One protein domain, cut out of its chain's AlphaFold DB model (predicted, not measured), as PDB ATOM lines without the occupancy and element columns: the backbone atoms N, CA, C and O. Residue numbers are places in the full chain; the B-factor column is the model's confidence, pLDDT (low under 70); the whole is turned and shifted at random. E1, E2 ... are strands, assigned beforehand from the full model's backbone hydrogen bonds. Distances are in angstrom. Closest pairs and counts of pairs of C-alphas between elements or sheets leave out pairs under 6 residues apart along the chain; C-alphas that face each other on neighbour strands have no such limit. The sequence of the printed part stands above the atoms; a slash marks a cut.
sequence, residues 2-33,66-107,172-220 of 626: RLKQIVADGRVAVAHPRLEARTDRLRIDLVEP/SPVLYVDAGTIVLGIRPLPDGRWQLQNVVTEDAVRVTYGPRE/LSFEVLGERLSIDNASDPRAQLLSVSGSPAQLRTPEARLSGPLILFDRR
ATOM      1  N   ARG A   2     382.681 437.463 340.171       67.00
ATOM      2  CA  ARG A   2     383.066 436.119 340.626       67.00
ATOM      3  C   ARG A   2     381.771 435.361 340.885       67.00
ATOM      4  O   ARG A   2     380.997 435.792 341.737       67.00
ATOM      5  N   LEU A   3     381.511 434.314 340.111       66.94
ATOM      6  CA  LEU A   3     380.416 433.393 340.392       66.94
ATOM      7  C   LEU A   3     380.696 432.772 341.765       66.94
ATOM      8  O   LEU A   3     381.775 432.223 341.969       66.94
ATOM      9  N   LYS A   4     379.777 432.941 342.716       84.25
ATOM     10  CA  LYS A   4     379.920 432.390 344.076       84.25
ATOM     11  C   LYS A   4     379.047 431.161 344.300       84.25
ATOM     12  O   LYS A   4     379.382 430.332 345.137       84.25
ATOM     13  N   GLN A   5     377.941 431.068 343.566       89.19
ATOM     14  CA  GLN A   5     376.890 430.103 343.833       89.19
ATOM     15  C   GLN A   5     376.093 429.794 342.564       89.19
ATOM     16  O   GLN A   5     375.822 430.699 341.772       89.19
ATOM     17  N   ILE A   6     375.709 428.531 342.405       88.75
ATOM     18  CA  ILE A   6     374.760 428.051 341.393       88.75
ATOM     19  C   ILE A   6     373.589 427.413 342.142       88.75
ATOM     20  O   ILE A   6     373.807 426.642 343.073       88.75
ATOM     21  N   VAL A   7     372.356 427.734 341.755       90.75
ATOM     22  CA  VAL A   7     371.137 427.153 342.336       90.75
ATOM     23  C   VAL A   7     370.300 426.567 341.208       90.75
ATOM     24  O   VAL A   7     370.097 427.228 340.190       90.75
ATOM     25  N   ALA A   8     369.827 425.339 341.389       89.12
ATOM     26  CA  ALA A   8     368.869 424.683 340.516       89.12
ATOM     27  C   ALA A   8     367.699 424.165 341.361       89.12
ATOM     28  O   ALA A   8     367.901 423.385 342.291       89.12
ATOM     29  N   ASP A   9     366.490 424.610 341.030       90.75
ATOM     30  CA  ASP A   9     365.249 424.200 341.690       90.75
ATOM     31  C   ASP A   9     364.467 423.216 340.798       90.75
ATOM     32  O   ASP A   9     364.532 423.281 339.564       90.75
ATOM     33  N   GLY A  10     363.701 422.318 341.421       85.19
ATOM     34  CA  GLY A  10     362.969 421.236 340.760       85.19
ATOM     35  C   GLY A  10     363.706 419.898 340.854       85.19
ATOM     36  O   GLY A  10     364.751 419.795 341.479       85.19
ATOM     37  N   ARG A  11     363.174 418.841 340.231       86.56
ATOM     38  CA  ARG A  11     363.819 417.516 340.268       86.56
ATOM     39  C   ARG A  11     365.172 417.562 339.554       86.56
ATOM     40  O   ARG A  11     365.227 417.540 338.324       86.56
ATOM     41  N   VAL A  12     366.249 417.611 340.329       88.88
ATOM     42  CA  VAL A  12     367.633 417.620 339.860       88.88
ATOM     43  C   VAL A  12     368.262 416.257 340.129       88.88
ATOM     44  O   VAL A  12     368.157 415.700 341.222       88.88
ATOM     45  N   ALA A  13     368.947 415.731 339.116       87.44
ATOM     46  CA  ALA A  13     369.807 414.567 339.248       87.44
ATOM     47  C   ALA A  13     371.265 414.997 339.064       87.44
ATOM     48  O   ALA A  13     371.606 415.651 338.076       87.44
ATOM     49  N   VAL A  14     372.127 414.618 340.003       86.19
ATOM     50  CA  VAL A  14     373.576 414.809 339.906       86.19
ATOM     51  C   VAL A  14     374.203 413.458 339.611       86.19
ATOM     52  O   VAL A  14     373.988 412.508 340.355       86.19
ATOM     53  N   ALA A  15     374.987 413.382 338.539       85.38
ATOM     54  CA  ALA A  15     375.767 412.200 338.198       85.38
ATOM     55  C   ALA A  15     377.257 412.550 338.250       85.38
ATOM     56  O   ALA A  15     377.746 413.361 337.465       85.38
ATOM     57  N   HIS A  16     377.972 411.931 339.179       82.38
ATOM     58  CA  HIS A  16     379.412 412.050 339.372       82.38
ATOM     59  C   HIS A  16     380.003 410.633 339.503       82.38
ATOM     60  O   HIS A  16     379.322 409.757 340.035       82.38
ATOM     61  N   PRO A  17     381.263 410.372 339.097       78.44
ATOM     62  CA  PRO A  17     381.857 409.025 339.142       78.44
ATOM     63  C   PRO A  17     381.791 408.295 340.495       78.44
ATOM     64  O   PRO A  17     381.984 407.088 340.549       78.44
ATOM     65  N   ARG A  18     381.550 409.024 341.592       77.06
ATOM     66  CA  ARG A  18     381.448 408.495 342.964       77.06
ATOM     67  C   ARG A  18     380.151 408.865 343.695       77.06
ATOM     68  O   ARG A  18     379.990 408.485 344.848       77.06
ATOM     69  N   LEU A  19     379.274 409.647 343.067       84.25
ATOM     70  CA  LEU A  19     378.063 410.180 343.692       84.25
ATOM     71  C   LEU A  19     376.945 410.259 342.652       84.25
ATOM     72  O   LEU A  19     377.075 410.963 341.654       84.25
ATOM     73  N   GLU A  20     375.836 409.593 342.925       89.38
ATOM     74  CA  GLU A  20     374.572 409.799 342.231       89.38
ATOM     75  C   GLU A  20     373.581 410.393 343.230       89.38
ATOM     76  O   GLU A  20     373.316 409.812 344.276       89.38
ATOM     77  N   ALA A  21     373.064 411.586 342.947       88.31
ATOM     78  CA  ALA A  21     372.185 412.285 343.876       88.31
ATOM     79  C   ALA A  21     370.868 412.692 343.221       88.31
ATOM     80  O   ALA A  21     370.847 413.101 342.058       88.31
ATOM     81  N   ARG A  22     369.775 412.595 343.978       90.31
ATOM     82  CA  ARG A  22     368.432 413.046 343.604       90.31
ATOM     83  C   ARG A  22     367.964 414.070 344.624       90.31
ATOM     84  O   ARG A  22     368.077 413.840 345.825       90.31
ATOM     85  N   THR A  23     367.493 415.210 344.135       93.38
ATOM     86  CA  THR A  23     367.056 416.304 344.999       93.38
ATOM     87  C   THR A  23     366.011 417.189 344.337       93.38
ATOM     88  O   THR A  23     365.973 417.282 343.110       93.38
ATOM     89  N   ASP A  24     365.173 417.842 345.141       92.06
ATOM     90  CA  ASP A  24     364.250 418.886 344.679       92.06
ATOM     91  C   ASP A  24     364.946 420.250 344.569       92.06
ATOM     92  O   ASP A  24     364.428 421.177 343.934       92.06
ATOM     93  N   ARG A  25     366.121 420.388 345.196       93.38
ATOM     94  CA  ARG A  25     366.911 421.612 345.171       93.38
ATOM     95  C   ARG A  25     368.404 421.332 345.271       93.38
ATOM     96  O   ARG A  25     368.898 420.856 346.287       93.38
ATOM     97  N   LEU A  26     369.148 421.719 344.237       93.50
ATOM     98  CA  LEU A  26     370.605 421.641 344.214       93.50
ATOM     99  C   LEU A  26     371.230 423.028 344.356       93.50
ATOM    100  O   LEU A  26     370.947 423.939 343.576       93.50
ATOM    101  N   ARG A  27     372.161 423.163 345.296       93.81
ATOM    102  CA  ARG A  27     373.001 424.347 345.468       93.81
ATOM    103  C   ARG A  27     374.465 423.965 345.315       93.81
ATOM    104  O   ARG A  27     374.913 423.003 345.922       93.81
ATOM    105  N   ILE A  28     375.216 424.709 344.515       91.56
ATOM    106  CA  ILE A  28     376.657 424.514 344.342       91.56
ATOM    107  C   ILE A  28     377.364 425.776 344.819       91.56
ATOM    108  O   ILE A  28     377.230 426.834 344.202       91.56
ATOM    109  N   ASP A  29     378.117 425.653 345.905       89.94
ATOM    110  CA  ASP A  29     378.887 426.734 346.508       89.94
ATOM    111  C   ASP A  29     380.355 426.617 346.047       89.94
ATOM    112  O   ASP A  29     380.990 425.566 346.164       89.94
ATOM    113  N   LEU A  30     380.915 427.693 345.482       88.31
ATOM    114  CA  LEU A  30     382.329 427.723 345.097       88.31
ATOM    115  C   LEU A  30     383.190 428.085 346.307       88.31
ATOM    116  O   LEU A  30     383.130 429.214 346.802       88.31
ATOM    117  N   VAL A  31     384.023 427.149 346.760       82.06
ATOM    118  CA  VAL A  31     384.911 427.376 347.902       82.06
ATOM    119  C   VAL A  31     386.186 428.061 347.416       82.06
ATOM    120  O   VAL A  31     386.990 427.478 346.680       82.06
ATOM    121  N   GLU A  32     386.373 429.326 347.801       79.88
ATOM    122  CA  GLU A  32     387.606 430.051 347.486       79.88
ATOM    123  C   GLU A  32     388.801 429.373 348.191       79.88
ATOM    124  O   GLU A  32     388.699 429.001 349.366       79.88
ATOM    125  N   PRO A  33     389.948 429.186 347.507       69.50
ATOM    126  CA  PRO A  33     391.137 428.656 348.156       69.50
ATOM    127  C   PRO A  33     391.546 429.591 349.305       69.50
ATOM    128  O   PRO A  33     391.462 430.812 349.142       69.50
ATOM    129  N   SER A  66     382.798 400.363 340.061       62.34
ATOM    130  CA  SER A  66     383.168 401.072 341.278       62.34
ATOM    131  C   SER A  66     381.873 401.419 342.015       62.34
ATOM    132  O   SER A  66     380.957 401.962 341.389       62.34
ATOM    133  N   PRO A  67     381.757 401.084 343.304       70.75
ATOM    134  CA  PRO A  67     380.554 401.364 344.072       70.75
ATOM    135  C   PRO A  67     380.291 402.874 344.146       70.75
ATOM    136  O   PRO A  67     381.217 403.685 344.261       70.75
ATOM    137  N   VAL A  68     379.016 403.249 344.057       79.69
ATOM    138  CA  VAL A  68     378.556 404.641 343.986       79.69
ATOM    139  C   VAL A  68     377.746 404.969 345.233       79.69
ATOM    140  O   VAL A  68     376.977 404.147 345.730       79.69
ATOM    141  N   LEU A  69     377.933 406.183 345.753       83.50
ATOM    142  CA  LEU A  69     377.089 406.719 346.813       83.50
ATOM    143  C   LEU A  69     375.803 407.273 346.200       83.50
ATOM    144  O   LEU A  69     375.863 408.196 345.389       83.50
ATOM    145  N   TYR A  70     374.660 406.738 346.604       88.31
ATOM    146  CA  TYR A  70     373.347 407.222 346.201       88.31
ATOM    147  C   TYR A  70     372.777 408.110 347.300       88.31
ATOM    148  O   TYR A  70     372.615 407.639 348.420       88.31
ATOM    149  N   VAL A  71     372.483 409.373 346.999       89.75
ATOM    150  CA  VAL A  71     371.936 410.337 347.969       89.75
ATOM    151  C   VAL A  71     370.560 410.807 347.510       89.75
ATOM    152  O   VAL A  71     370.430 411.363 346.423       89.75
ATOM    153  N   ASP A  72     369.545 410.615 348.342       91.44
ATOM    154  CA  ASP A  72     368.189 411.128 348.140       91.44
ATOM    155  C   ASP A  72     367.854 412.105 349.275       91.44
ATOM    156  O   ASP A  72     367.864 411.714 350.448       91.44
ATOM    157  N   ALA A  73     367.649 413.382 348.940       93.31
ATOM    158  CA  ALA A  73     367.360 414.440 349.910       93.31
ATOM    159  C   ALA A  73     366.607 415.620 349.281       93.31
ATOM    160  O   ALA A  73     366.867 415.989 348.135       93.31
ATOM    161  N   GLY A  74     365.745 416.282 350.061       91.12
ATOM    162  CA  GLY A  74     364.986 417.461 349.611       91.12
ATOM    163  C   GLY A  74     365.884 418.572 349.058       91.12
ATOM    164  O   GLY A  74     365.681 419.026 347.932       91.12
ATOM    165  N   THR A  75     366.945 418.908 349.793       93.38
ATOM    166  CA  THR A  75     367.947 419.902 349.394       93.38
ATOM    167  C   THR A  75     369.363 419.353 349.544       93.38
ATOM    168  O   THR A  75     369.736 418.869 350.618       93.38
ATOM    169  N   ILE A  76     370.175 419.488 348.492       93.44
ATOM    170  CA  ILE A  76     371.599 419.128 348.479       93.44
ATOM    171  C   ILE A  76     372.452 420.361 348.190       93.44
ATOM    172  O   ILE A  76     372.249 421.071 347.206       93.44
ATOM    173  N   VAL A  77     373.466 420.574 349.023       93.81
ATOM    174  CA  VAL A  77     374.495 421.598 348.864       93.81
ATOM    175  C   VAL A  77     375.832 420.920 348.573       93.81
ATOM    176  O   VAL A  77     376.328 420.134 349.376       93.81
ATOM    177  N   LEU A  78     376.432 421.236 347.430       93.00
ATOM    178  CA  LEU A  78     377.756 420.772 347.027       93.00
ATOM    179  C   LEU A  78     378.747 421.926 347.137       93.00
ATOM    180  O   LEU A  78     378.597 422.926 346.441       93.00
ATOM    181  N   GLY A  79     379.788 421.795 347.952       90.69
ATOM    182  CA  GLY A  79     380.932 422.694 347.852       90.69
ATOM    183  C   GLY A  79     381.977 422.112 346.917       90.69
ATOM    184  O   GLY A  79     382.429 420.977 347.090       90.69
ATOM    185  N   ILE A  80     382.365 422.888 345.911       90.00
ATOM    186  CA  ILE A  80     383.394 422.503 344.942       90.00
ATOM    187  C   ILE A  80     384.575 423.466 345.014       90.00
ATOM    188  O   ILE A  80     384.410 424.676 345.185       90.00
ATOM    189  N   ARG A  81     385.779 422.923 344.850       88.50
ATOM    190  CA  ARG A  81     387.029 423.678 344.857       88.50
ATOM    191  C   ARG A  81     387.758 423.510 343.522       88.50
ATOM    192  O   ARG A  81     387.942 422.374 343.085       88.50
ATOM    193  N   PRO A  82     388.212 424.600 342.883       87.00
ATOM    194  CA  PRO A  82     389.067 424.497 341.708       87.00
ATOM    195  C   PRO A  82     390.477 424.047 342.119       87.00
ATOM    196  O   PRO A  82     391.054 424.549 343.089       87.00
ATOM    197  N   LEU A  83     391.036 423.102 341.370       84.44
ATOM    198  CA  LEU A  83     392.410 422.630 341.487       84.44
ATOM    199  C   LEU A  83     393.344 423.440 340.567       84.44
ATOM    200  O   LEU A  83     392.895 423.980 339.553       84.44
ATOM    201  N   PRO A  84     394.655 423.531 340.881       85.50
ATOM    202  CA  PRO A  84     395.619 424.281 340.065       85.50
ATOM    203  C   PRO A  84     395.741 423.802 338.612       85.50
ATOM    204  O   PRO A  84     396.153 424.571 337.749       85.50
ATOM    205  N   ASP A  85     395.388 422.545 338.342       87.44
ATOM    206  CA  ASP A  85     395.401 421.924 337.013       87.44
ATOM    207  C   ASP A  85     394.116 422.186 336.202       87.44
ATOM    208  O   ASP A  85     393.942 421.631 335.119       87.44
ATOM    209  N   GLY A  86     393.213 423.027 336.716       87.44
ATOM    210  CA  GLY A  86     391.943 423.368 336.077       87.44
ATOM    211  C   GLY A  86     390.815 422.366 336.329       87.44
ATOM    212  O   GLY A  86     389.694 422.604 335.876       87.44
ATOM    213  N   ARG A  87     391.063 421.269 337.060       86.31
ATOM    214  CA  ARG A  87     390.006 420.334 337.477       86.31
ATOM    215  C   ARG A  87     389.214 420.887 338.662       86.31
ATOM    216  O   ARG A  87     389.663 421.785 339.369       86.31
ATOM    217  N   TRP A  88     388.035 420.325 338.906       82.62
ATOM    218  CA  TRP A  88     387.218 420.625 340.082       82.62
ATOM    219  C   TRP A  88     387.220 419.433 341.029       82.62
ATOM    220  O   TRP A  88     387.123 418.288 340.591       82.62
ATOM    221  N   GLN A  89     387.321 419.702 342.325       85.19
ATOM    222  CA  GLN A  89     387.242 418.697 343.375       85.19
ATOM    223  C   GLN A  89     386.002 418.949 344.232       85.19
ATOM    224  O   GLN A  89     385.786 420.067 344.703       85.19
ATOM    225  N   LEU A  90     385.201 417.906 344.455       85.75
ATOM    226  CA  LEU A  90     384.091 417.939 345.406       85.75
ATOM    227  C   LEU A  90     384.646 417.979 346.835       85.75
ATOM    228  O   LEU A  90     385.237 416.999 347.295       85.75
ATOM    229  N   GLN A  91     384.464 419.104 347.520       87.44
ATOM    230  CA  GLN A  91     384.985 419.338 348.863       87.44
ATOM    231  C   GLN A  91     383.999 418.899 349.940       87.44
ATOM    232  O   GLN A  91     384.403 418.243 350.890       87.44
ATOM    233  N   ASN A  92     382.717 419.222 349.803       89.75
ATOM    234  CA  ASN A  92     381.715 418.789 350.767       89.75
ATOM    235  C   ASN A  92     380.347 418.561 350.126       89.75
ATOM    236  O   ASN A  92     380.004 419.174 349.115       89.75
ATOM    237  N   VAL A  93     379.576 417.661 350.730       90.88
ATOM    238  CA  VAL A  93     378.179 417.372 350.391       90.88
ATOM    239  C   VAL A  93     377.366 417.530 351.662       90.88
ATOM    240  O   VAL A  93     377.606 416.816 352.630       90.88
ATOM    241  N   VAL A  94     376.417 418.456 351.673       93.12
ATOM    242  CA  VAL A  94     375.561 418.726 352.831       93.12
ATOM    243  C   VAL A  94     374.104 418.596 352.411       93.12
ATOM    244  O   VAL A  94     373.734 419.086 351.347       93.12
ATOM    245  N   THR A  95     373.269 417.973 353.236       94.19
ATOM    246  CA  THR A  95     371.811 418.025 353.075       94.19
ATOM    247  C   THR A  95     371.206 418.979 354.096       94.19
ATOM    248  O   THR A  95     371.711 419.107 355.212       94.19
ATOM    249  N   GLU A  96     370.158 419.704 353.710       91.31
ATOM    250  CA  GLU A  96     369.412 420.574 354.639       91.31
ATOM    251  C   GLU A  96     368.140 419.890 355.170       91.31
ATOM    252  O   GLU A  96     367.591 420.328 356.177       91.31
ATOM    253  N   ASP A  97     367.738 418.787 354.534       91.00
ATOM    254  CA  ASP A  97     366.534 418.014 354.827       91.00
ATOM    255  C   ASP A  97     366.853 416.531 355.048       91.00
ATOM    256  O   ASP A  97     367.984 416.068 354.817       91.00
ATOM    257  N   ALA A  98     365.802 415.790 355.426       90.06
ATOM    258  CA  ALA A  98     365.825 414.347 355.589       90.06
ATOM    259  C   ALA A  98     366.515 413.663 354.408       90.06
ATOM    260  O   ALA A  98     366.272 413.978 353.240       90.06
ATOM    261  N   VAL A  99     367.386 412.726 354.749       92.38
ATOM    262  CA  VAL A  99     368.334 412.133 353.821       92.38
ATOM    263  C   VAL A  99     368.311 410.626 353.940       92.38
ATOM    264  O   VAL A  99     368.326 410.062 355.037       92.38
ATOM    265  N   ARG A 100     368.323 409.985 352.776       92.62
ATOM    266  CA  ARG A 100     368.600 408.568 352.616       92.62
ATOM    267  C   ARG A 100     369.850 408.424 351.768       92.62
ATOM    268  O   ARG A 100     369.891 408.897 350.635       92.62
ATOM    269  N   VAL A 101     370.864 407.771 352.319       87.94
ATOM    270  CA  VAL A 101     372.080 407.423 351.585       87.94
ATOM    271  C   VAL A 101     372.168 405.919 351.468       87.94
ATOM    272  O   VAL A 101     372.047 405.221 352.470       87.94
ATOM    273  N   THR A 102     372.416 405.412 350.271       86.69
ATOM    274  CA  THR A 102     372.683 403.989 350.057       86.69
ATOM    275  C   THR A 102     374.007 403.814 349.331       86.69
ATOM    276  O   THR A 102     374.344 404.592 348.439       86.69
ATOM    277  N   TYR A 103     374.771 402.794 349.710       81.69
ATOM    278  CA  TYR A 103     376.027 402.451 349.050       81.69
ATOM    279  C   TYR A 103     375.924 401.065 348.423       81.69
ATOM    280  O   TYR A 103     375.565 400.081 349.082       81.69
ATOM    281  N   GLY A 104     376.216 400.990 347.131       77.88
ATOM    282  CA  GLY A 104     376.056 399.765 346.364       77.88
ATOM    283  C   GLY A 104     376.742 399.828 345.004       77.88
ATOM    284  O   GLY A 104     377.283 400.875 344.621       77.88
ATOM    285  N   PRO A 105     376.747 398.702 344.274       78.19
ATOM    286  CA  PRO A 105     377.224 398.676 342.902       78.19
ATOM    287  C   PRO A 105     376.406 399.651 342.062       78.19
ATOM    288  O   PRO A 105     375.218 399.866 342.306       78.19
ATOM    289  N   ARG A 106     377.059 400.246 341.065       75.44
ATOM    290  CA  ARG A 106     376.384 401.171 340.168       75.44
ATOM    291  C   ARG A 106     375.285 400.437 339.403       75.44
ATOM    292  O   ARG A 106     375.589 399.573 338.583       75.44
ATOM    293  N   GLU A 107     374.026 400.787 339.645       67.12
ATOM    294  CA  GLU A 107     372.932 400.309 338.806       67.12
ATOM    295  C   GLU A 107     373.097 400.872 337.385       67.12
ATOM    296  O   GLU A 107     373.398 402.064 337.221       67.12
ATOM    297  N   LEU A 172     372.503 395.960 349.313       50.38
ATOM    298  CA  LEU A 172     373.080 397.217 349.759       50.38
ATOM    299  C   LEU A 172     374.139 396.899 350.810       50.38
ATOM    300  O   LEU A 172     373.893 396.152 351.755       50.38
ATOM    301  N   SER A 173     375.319 397.482 350.643       69.88
ATOM    302  CA  SER A 173     376.416 397.295 351.594       69.88
ATOM    303  C   SER A 173     376.187 398.093 352.883       69.88
ATOM    304  O   SER A 173     376.504 397.607 353.964       69.88
ATOM    305  N   PHE A 174     375.559 399.273 352.789       81.44
ATOM    306  CA  PHE A 174     374.980 399.985 353.930       81.44
ATOM    307  C   PHE A 174     373.933 401.031 353.501       81.44
ATOM    308  O   PHE A 174     373.915 401.497 352.357       81.44
ATOM    309  N   GLU A 175     373.083 401.422 354.451       87.69
ATOM    310  CA  GLU A 175     372.080 402.485 354.350       87.69
ATOM    311  C   GLU A 175     372.236 403.475 355.517       87.69
ATOM    312  O   GLU A 175     372.400 403.074 356.669       87.69
ATOM    313  N   VAL A 176     372.157 404.774 355.228       89.38
ATOM    314  CA  VAL A 176     372.170 405.863 356.214       89.38
ATOM    315  C   VAL A 176     370.861 406.635 356.122       89.38
ATOM    316  O   VAL A 176     370.455 407.039 355.033       89.38
ATOM    317  N   LEU A 177     370.232 406.883 357.267       91.50
ATOM    318  CA  LEU A 177     369.022 407.688 357.402       91.50
ATOM    319  C   LEU A 177     369.258 408.800 358.429       91.50
ATOM    320  O   LEU A 177     369.854 408.562 359.481       91.50
ATOM    321  N   GLY A 178     368.772 410.006 358.156       93.62
ATOM    322  CA  GLY A 178     368.861 411.119 359.099       93.62
ATOM    323  C   GLY A 178     368.067 412.340 358.659       93.62
ATOM    324  O   GLY A 178     367.445 412.339 357.602       93.62
ATOM    325  N   GLU A 179     368.106 413.389 359.472       95.00
ATOM    326  CA  GLU A 179     367.562 414.713 359.142       95.00
ATOM    327  C   GLU A 179     368.578 415.565 358.384       95.00
ATOM    328  O   GLU A 179     368.199 416.459 357.640       95.00
ATOM    329  N   ARG A 180     369.873 415.314 358.597       93.94
ATOM    330  CA  ARG A 180     370.951 416.044 357.938       93.94
ATOM    331  C   ARG A 180     372.196 415.184 357.804       93.94
ATOM    332  O   ARG A 180     372.603 414.501 358.743       93.94
ATOM    333  N   LEU A 181     372.810 415.271 356.633       93.94
ATOM    334  CA  LEU A 181     374.076 414.653 356.272       93.94
ATOM    335  C   LEU A 181     375.100 415.752 355.989       93.94
ATOM    336  O   LEU A 181     374.790 416.730 355.312       93.94
ATOM    337  N   SER A 182     376.326 415.573 356.466       92.94
ATOM    338  CA  SER A 182     377.499 416.328 356.027       92.94
ATOM    339  C   SER A 182     378.608 415.345 355.693       92.94
ATOM    340  O   SER A 182     378.974 414.517 356.523       92.94
ATOM    341  N   ILE A 183     379.134 415.421 354.479       89.88
ATOM    342  CA  ILE A 183     380.329 414.707 354.046       89.88
ATOM    343  C   ILE A 183     381.372 415.769 353.759       89.88
ATOM    344  O   ILE A 183     381.224 416.519 352.798       89.88
ATOM    345  N   ASP A 184     382.425 415.810 354.559       87.31
ATOM    346  CA  ASP A 184     383.562 416.694 354.355       87.31
ATOM    347  C   ASP A 184     384.726 415.876 353.789       87.31
ATOM    348  O   ASP A 184     385.372 415.089 354.484       87.31
ATOM    349  N   ASN A 185     384.991 416.059 352.495       80.38
ATOM    350  CA  ASN A 185     386.182 415.546 351.836       80.38
ATOM    351  C   ASN A 185     387.317 416.535 352.099       80.38
ATOM    352  O   ASN A 185     387.419 417.583 351.449       80.38
ATOM    353  N   ALA A 186     388.205 416.214 353.036       67.56
ATOM    354  CA  ALA A 186     389.458 416.943 353.097       67.56
ATOM    355  C   ALA A 186     390.255 416.718 351.795       67.56
ATOM    356  O   ALA A 186     389.998 415.805 351.010       67.56
ATOM    357  N   SER A 187     391.260 417.560 351.553       63.91
ATOM    358  CA  SER A 187     392.109 417.471 350.356       63.91
ATOM    359  C   SER A 187     392.833 416.125 350.199       63.91
ATOM    360  O   SER A 187     393.275 415.803 349.099       63.91
ATOM    361  N   ASP A 188     392.932 415.337 351.274       66.50
ATOM    362  CA  ASP A 188     393.327 413.932 351.220       66.50
ATOM    363  C   ASP A 188     392.070 413.057 351.025       66.50
ATOM    364  O   ASP A 188     391.209 413.047 351.905       66.50
ATOM    365  N   PRO A 189     391.951 412.291 349.921       57.66
ATOM    366  CA  PRO A 189     390.804 411.416 349.671       57.66
ATOM    367  C   PRO A 189     390.604 410.317 350.729       57.66
ATOM    368  O   PRO A 189     389.558 409.672 350.727       57.66
ATOM    369  N   ARG A 190     391.571 410.095 351.631       61.12
ATOM    370  CA  ARG A 190     391.433 409.210 352.799       61.12
ATOM    371  C   ARG A 190     390.856 409.906 354.034       61.12
ATOM    372  O   ARG A 190     390.472 409.229 354.975       61.12
ATOM    373  N   ALA A 191     390.792 411.235 354.048       68.12
ATOM    374  CA  ALA A 191     390.304 412.052 355.155       68.12
ATOM    375  C   ALA A 191     388.876 412.542 354.886       68.12
ATOM    376  O   ALA A 191     388.629 413.733 354.702       68.12
ATOM    377  N   GLN A 192     387.947 411.587 354.833       79.69
ATOM    378  CA  GLN A 192     386.518 411.866 354.751       79.69
ATOM    379  C   GLN A 192     385.905 411.806 356.147       79.69
ATOM    380  O   GLN A 192     385.955 410.756 356.794       79.69
ATOM    381  N   LEU A 193     385.323 412.924 356.580       86.38
ATOM    382  CA  LEU A 193     384.489 412.989 357.774       86.38
ATOM    383  C   LEU A 193     383.027 412.960 357.334       86.38
ATOM    384  O   LEU A 193     382.574 413.826 356.588       86.38
ATOM    385  N   LEU A 194     382.301 411.951 357.789       89.31
ATOM    386  CA  LEU A 194     380.871 411.803 357.572       89.31
ATOM    387  C   LEU A 194     380.157 412.094 358.893       89.31
ATOM    388  O   LEU A 194     380.457 411.489 359.914       89.31
ATOM    389  N   SER A 195     379.202 413.015 358.874       93.06
ATOM    390  CA  SER A 195     378.354 413.361 360.011       93.06
ATOM    391  C   SER A 195     376.896 413.195 359.618       93.06
ATOM    392  O   SER A 195     376.456 413.735 358.603       93.06
ATOM    393  N   VAL A 196     376.134 412.492 360.447       93.38
ATOM    394  CA  VAL A 196     374.704 412.250 360.261       93.38
ATOM    395  C   VAL A 196     373.996 412.636 361.549       93.38
ATOM    396  O   VAL A 196     374.302 412.095 362.609       93.38
ATOM    397  N   SER A 197     373.052 413.566 361.473       95.31
ATOM    398  CA  SER A 197     372.233 413.978 362.615       95.31
ATOM    399  C   SER A 197     370.754 413.735 362.349       95.31
ATOM    400  O   SER A 197     370.300 413.867 361.209       95.31
ATOM    401  N   GLY A 198     369.993 413.412 363.391       91.56
ATOM    402  CA  GLY A 198     368.538 413.283 363.323       91.56
ATOM    403  C   GLY A 198     367.933 412.740 364.613       91.56
ATOM    404  O   GLY A 198     368.661 412.420 365.547       91.56
ATOM    405  N   SER A 199     366.610 412.593 364.651       90.81
ATOM    406  CA  SER A 199     365.871 412.132 365.836       90.81
ATOM    407  C   SER A 199     365.128 410.799 365.603       90.81
ATOM    408  O   SER A 199     363.897 410.779 365.646       90.81
ATOM    409  N   PRO A 200     365.814 409.660 365.376       92.56
ATOM    410  CA  PRO A 200     367.265 409.467 365.420       92.56
ATOM    411  C   PRO A 200     367.921 409.392 364.027       92.56
ATOM    412  O   PRO A 200     367.280 409.006 363.046       92.56
ATOM    413  N   ALA A 201     369.228 409.660 363.952       94.75
ATOM    414  CA  ALA A 201     370.051 409.181 362.842       94.75
ATOM    415  C   ALA A 201     370.215 407.655 362.936       94.75
ATOM    416  O   ALA A 201     370.227 407.074 364.030       94.75
ATOM    417  N   GLN A 202     370.315 406.993 361.784       94.44
ATOM    418  CA  GLN A 202     370.450 405.542 361.690       94.44
ATOM    419  C   GLN A 202     371.484 405.157 360.634       94.44
ATOM    420  O   GLN A 202     371.479 405.685 359.525       94.44
ATOM    421  N   LEU A 203     372.324 404.188 360.972       90.75
ATOM    422  CA  LEU A 203     373.159 403.440 360.041       90.75
ATOM    423  C   LEU A 203     372.700 401.981 360.076       90.75
ATOM    424  O   LEU A 203     372.571 401.389 361.147       90.75
ATOM    425  N   ARG A 204     372.460 401.396 358.907       89.12
ATOM    426  CA  ARG A 204     372.018 400.011 358.755       89.12
ATOM    427  C   ARG A 204     372.958 399.273 357.814       89.12
ATOM    428  O   ARG A 204     373.230 399.739 356.711       89.12
ATOM    429  N   THR A 205     373.413 398.112 358.245       83.56
ATOM    430  CA  THR A 205     374.079 397.099 357.425       83.56
ATOM    431  C   THR A 205     373.311 395.781 357.579       83.56
ATOM    432  O   THR A 205     372.417 395.688 358.431       83.56
ATOM    433  N   PRO A 206     373.615 394.750 356.777       80.19
ATOM    434  CA  PRO A 206     373.024 393.430 356.978       80.19
ATOM    435  C   PRO A 206     373.298 392.852 358.378       80.19
ATOM    436  O   PRO A 206     372.432 392.186 358.937       80.19
ATOM    437  N   GLU A 207     374.472 393.124 358.960       78.50
ATOM    438  CA  GLU A 207     374.910 392.556 360.244       78.50
ATOM    439  C   GLU A 207     374.713 393.470 361.460       78.50
ATOM    440  O   GLU A 207     374.772 392.996 362.597       78.50
ATOM    441  N   ALA A 208     374.504 394.772 361.249       84.69
ATOM    442  CA  ALA A 208     374.468 395.757 362.320       84.69
ATOM    443  C   ALA A 208     373.466 396.887 362.058       84.69
ATOM    444  O   ALA A 208     373.283 397.361 360.938       84.69
ATOM    445  N   ARG A 209     372.843 397.382 363.126       90.44
ATOM    446  CA  ARG A 209     372.000 398.582 363.115       90.44
ATOM    447  C   ARG A 209     372.472 399.510 364.222       90.44
ATOM    448  O   ARG A 209     372.473 399.123 365.385       90.44
ATOM    449  N   LEU A 210     372.866 400.725 363.871       93.00
ATOM    450  CA  LEU A 210     373.327 401.751 364.799       93.00
ATOM    451  C   LEU A 210     372.379 402.943 364.750       93.00
ATOM    452  O   LEU A 210     372.009 403.401 363.671       93.00
ATOM    453  N   SER A 211     371.996 403.464 365.909       96.50
ATOM    454  CA  SER A 211     371.109 404.614 366.008       96.50
ATOM    455  C   SER A 211     371.508 405.540 367.151       96.50
ATOM    456  O   SER A 211     371.886 405.079 368.226       96.50
ATOM    457  N   GLY A 212     371.400 406.845 366.917       96.62
ATOM    458  CA  GLY A 212     371.633 407.898 367.905       96.62
ATOM    459  C   GLY A 212     371.385 409.284 367.307       96.62
ATOM    460  O   GLY A 212     371.087 409.384 366.116       96.62
ATOM    461  N   PRO A 213     371.467 410.364 368.098       96.75
ATOM    462  CA  PRO A 213     371.102 411.692 367.615       96.75
ATOM    463  C   PRO A 213     372.169 412.322 366.710       96.75
ATOM    464  O   PRO A 213     371.840 413.080 365.797       96.75
ATOM    465  N   LEU A 214     373.444 411.988 366.933       96.38
ATOM    466  CA  LEU A 214     374.561 412.411 366.096       96.38
ATOM    467  C   LEU A 214     375.550 411.263 365.937       96.38
ATOM    468  O   LEU A 214     376.148 410.824 366.918       96.38
ATOM    469  N   ILE A 215     375.739 410.821 364.698       95.12
ATOM    470  CA  ILE A 215     376.696 409.786 364.323       95.12
ATOM    471  C   ILE A 215     377.799 410.435 363.483       95.12
ATOM    472  O   ILE A 215     377.532 411.016 362.430       95.12
ATOM    473  N   LEU A 216     379.038 410.339 363.958       93.38
ATOM    474  CA  LEU A 216     380.243 410.817 363.290       93.38
ATOM    475  C   LEU A 216     381.081 409.621 362.848       93.38
ATOM    476  O   LEU A 216     381.272 408.681 363.612       93.38
ATOM    477  N   PHE A 217     381.622 409.684 361.640       89.19
ATOM    478  CA  PHE A 217     382.496 408.672 361.065       89.19
ATOM    479  C   PHE A 217     383.735 409.337 360.475       89.19
ATOM    480  O   PHE A 217     383.637 410.104 359.516       89.19
ATOM    481  N   ASP A 218     384.905 409.011 361.013       86.69
ATOM    482  CA  ASP A 218     386.198 409.379 360.446       86.69
ATOM    483  C   ASP A 218     386.781 408.168 359.705       86.69
ATOM    484  O   ASP A 218     387.386 407.266 360.295       86.69
ATOM    485  N   ARG A 219     386.629 408.160 358.374       79.50
ATOM    486  CA  ARG A 219     387.171 407.082 357.528       79.50
ATOM    487  C   ARG A 219     388.690 406.981 357.596       79.50
ATOM    488  O   ARG A 219     389.216 405.895 357.375       79.50
ATOM    489  N   ARG A 220     389.407 408.071 357.888       79.69
ATOM    490  CA  ARG A 220     390.876 408.055 357.936       79.69
ATOM    491  C   ARG A 220     391.375 407.206 359.087       79.69
ATOM    492  O   ARG A 220     392.413 406.557 358.969       79.69
TER     493      ARG A 220
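Overview. This is residues 2 to 33, 66 to 107 and 172 to 220 of the 626 residues of an uncharacterized protein of Planctomycetes bacterium (UniProt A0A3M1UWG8). Sharply bent strands make a V-shaped trough: E1, E2, E3, E8 and E9 fold through both walls, with E4 and E7 in one wall and E5 and E6 in the other. By pairing, six strands form a closed barrel ring, E3, E4, E7, E8, E6, E5 and back to E3; E2 then E1 extend it beside E3, and E9 beside E8. The 123 printed residues hold nine strands, E1 to E9 along the chain, and no named helix: all strand, with mixed pairing. The whole is compact, with a radius of gyration of the C-alphas of 14.5 A and spans of 46 by 33 by 30 A.

Along the chain. E3, residues 68 to 82, spans 22.6 A and bends by 127 degrees at residue 72. E4 is residues 88 to 95, 20.3 A; E5 is 99 to 104, E6 174 to 178 and E7 180 to 185. E8, residues 192 to 204, spans 19.2 A. E9 is residues 208 to 218, ending at C-alpha 218 (386.198, 409.379, 360.446). E2 is residues 19 to 30; E1, residues 5 to 16, begins at C-alpha 5 (376.890, 430.103, 343.833).

Arrangement. E3 is staggered: residues 68 to 73 pair with antiparallel E5, N 70 to O 102 at 2.8 A, and 76 to 82 with E4, N 79 to O 92 at 2.9 A. E2 is parallel to E3, N 22 to O 71 at 2.8 A. E1 and E2 form a hairpin, N 8 to O 26 at 2.8 A. E7, E8 and E9 form a meander, each strand the antiparallel neighbour of the one before, with N 182 to O 195 and N 203 to O 210 at 2.8 A. E1 and E9 are apart.

Size, cuts and confidence. C-alphas 2 and 207 are farthest apart, 48.5 A. Residues 34 to 65 and 108 to 171 are not printed; the gaps are 29.5 A and 11.4 A. Of the links printed whole, none is long. Low confidence includes residues 186 to 191.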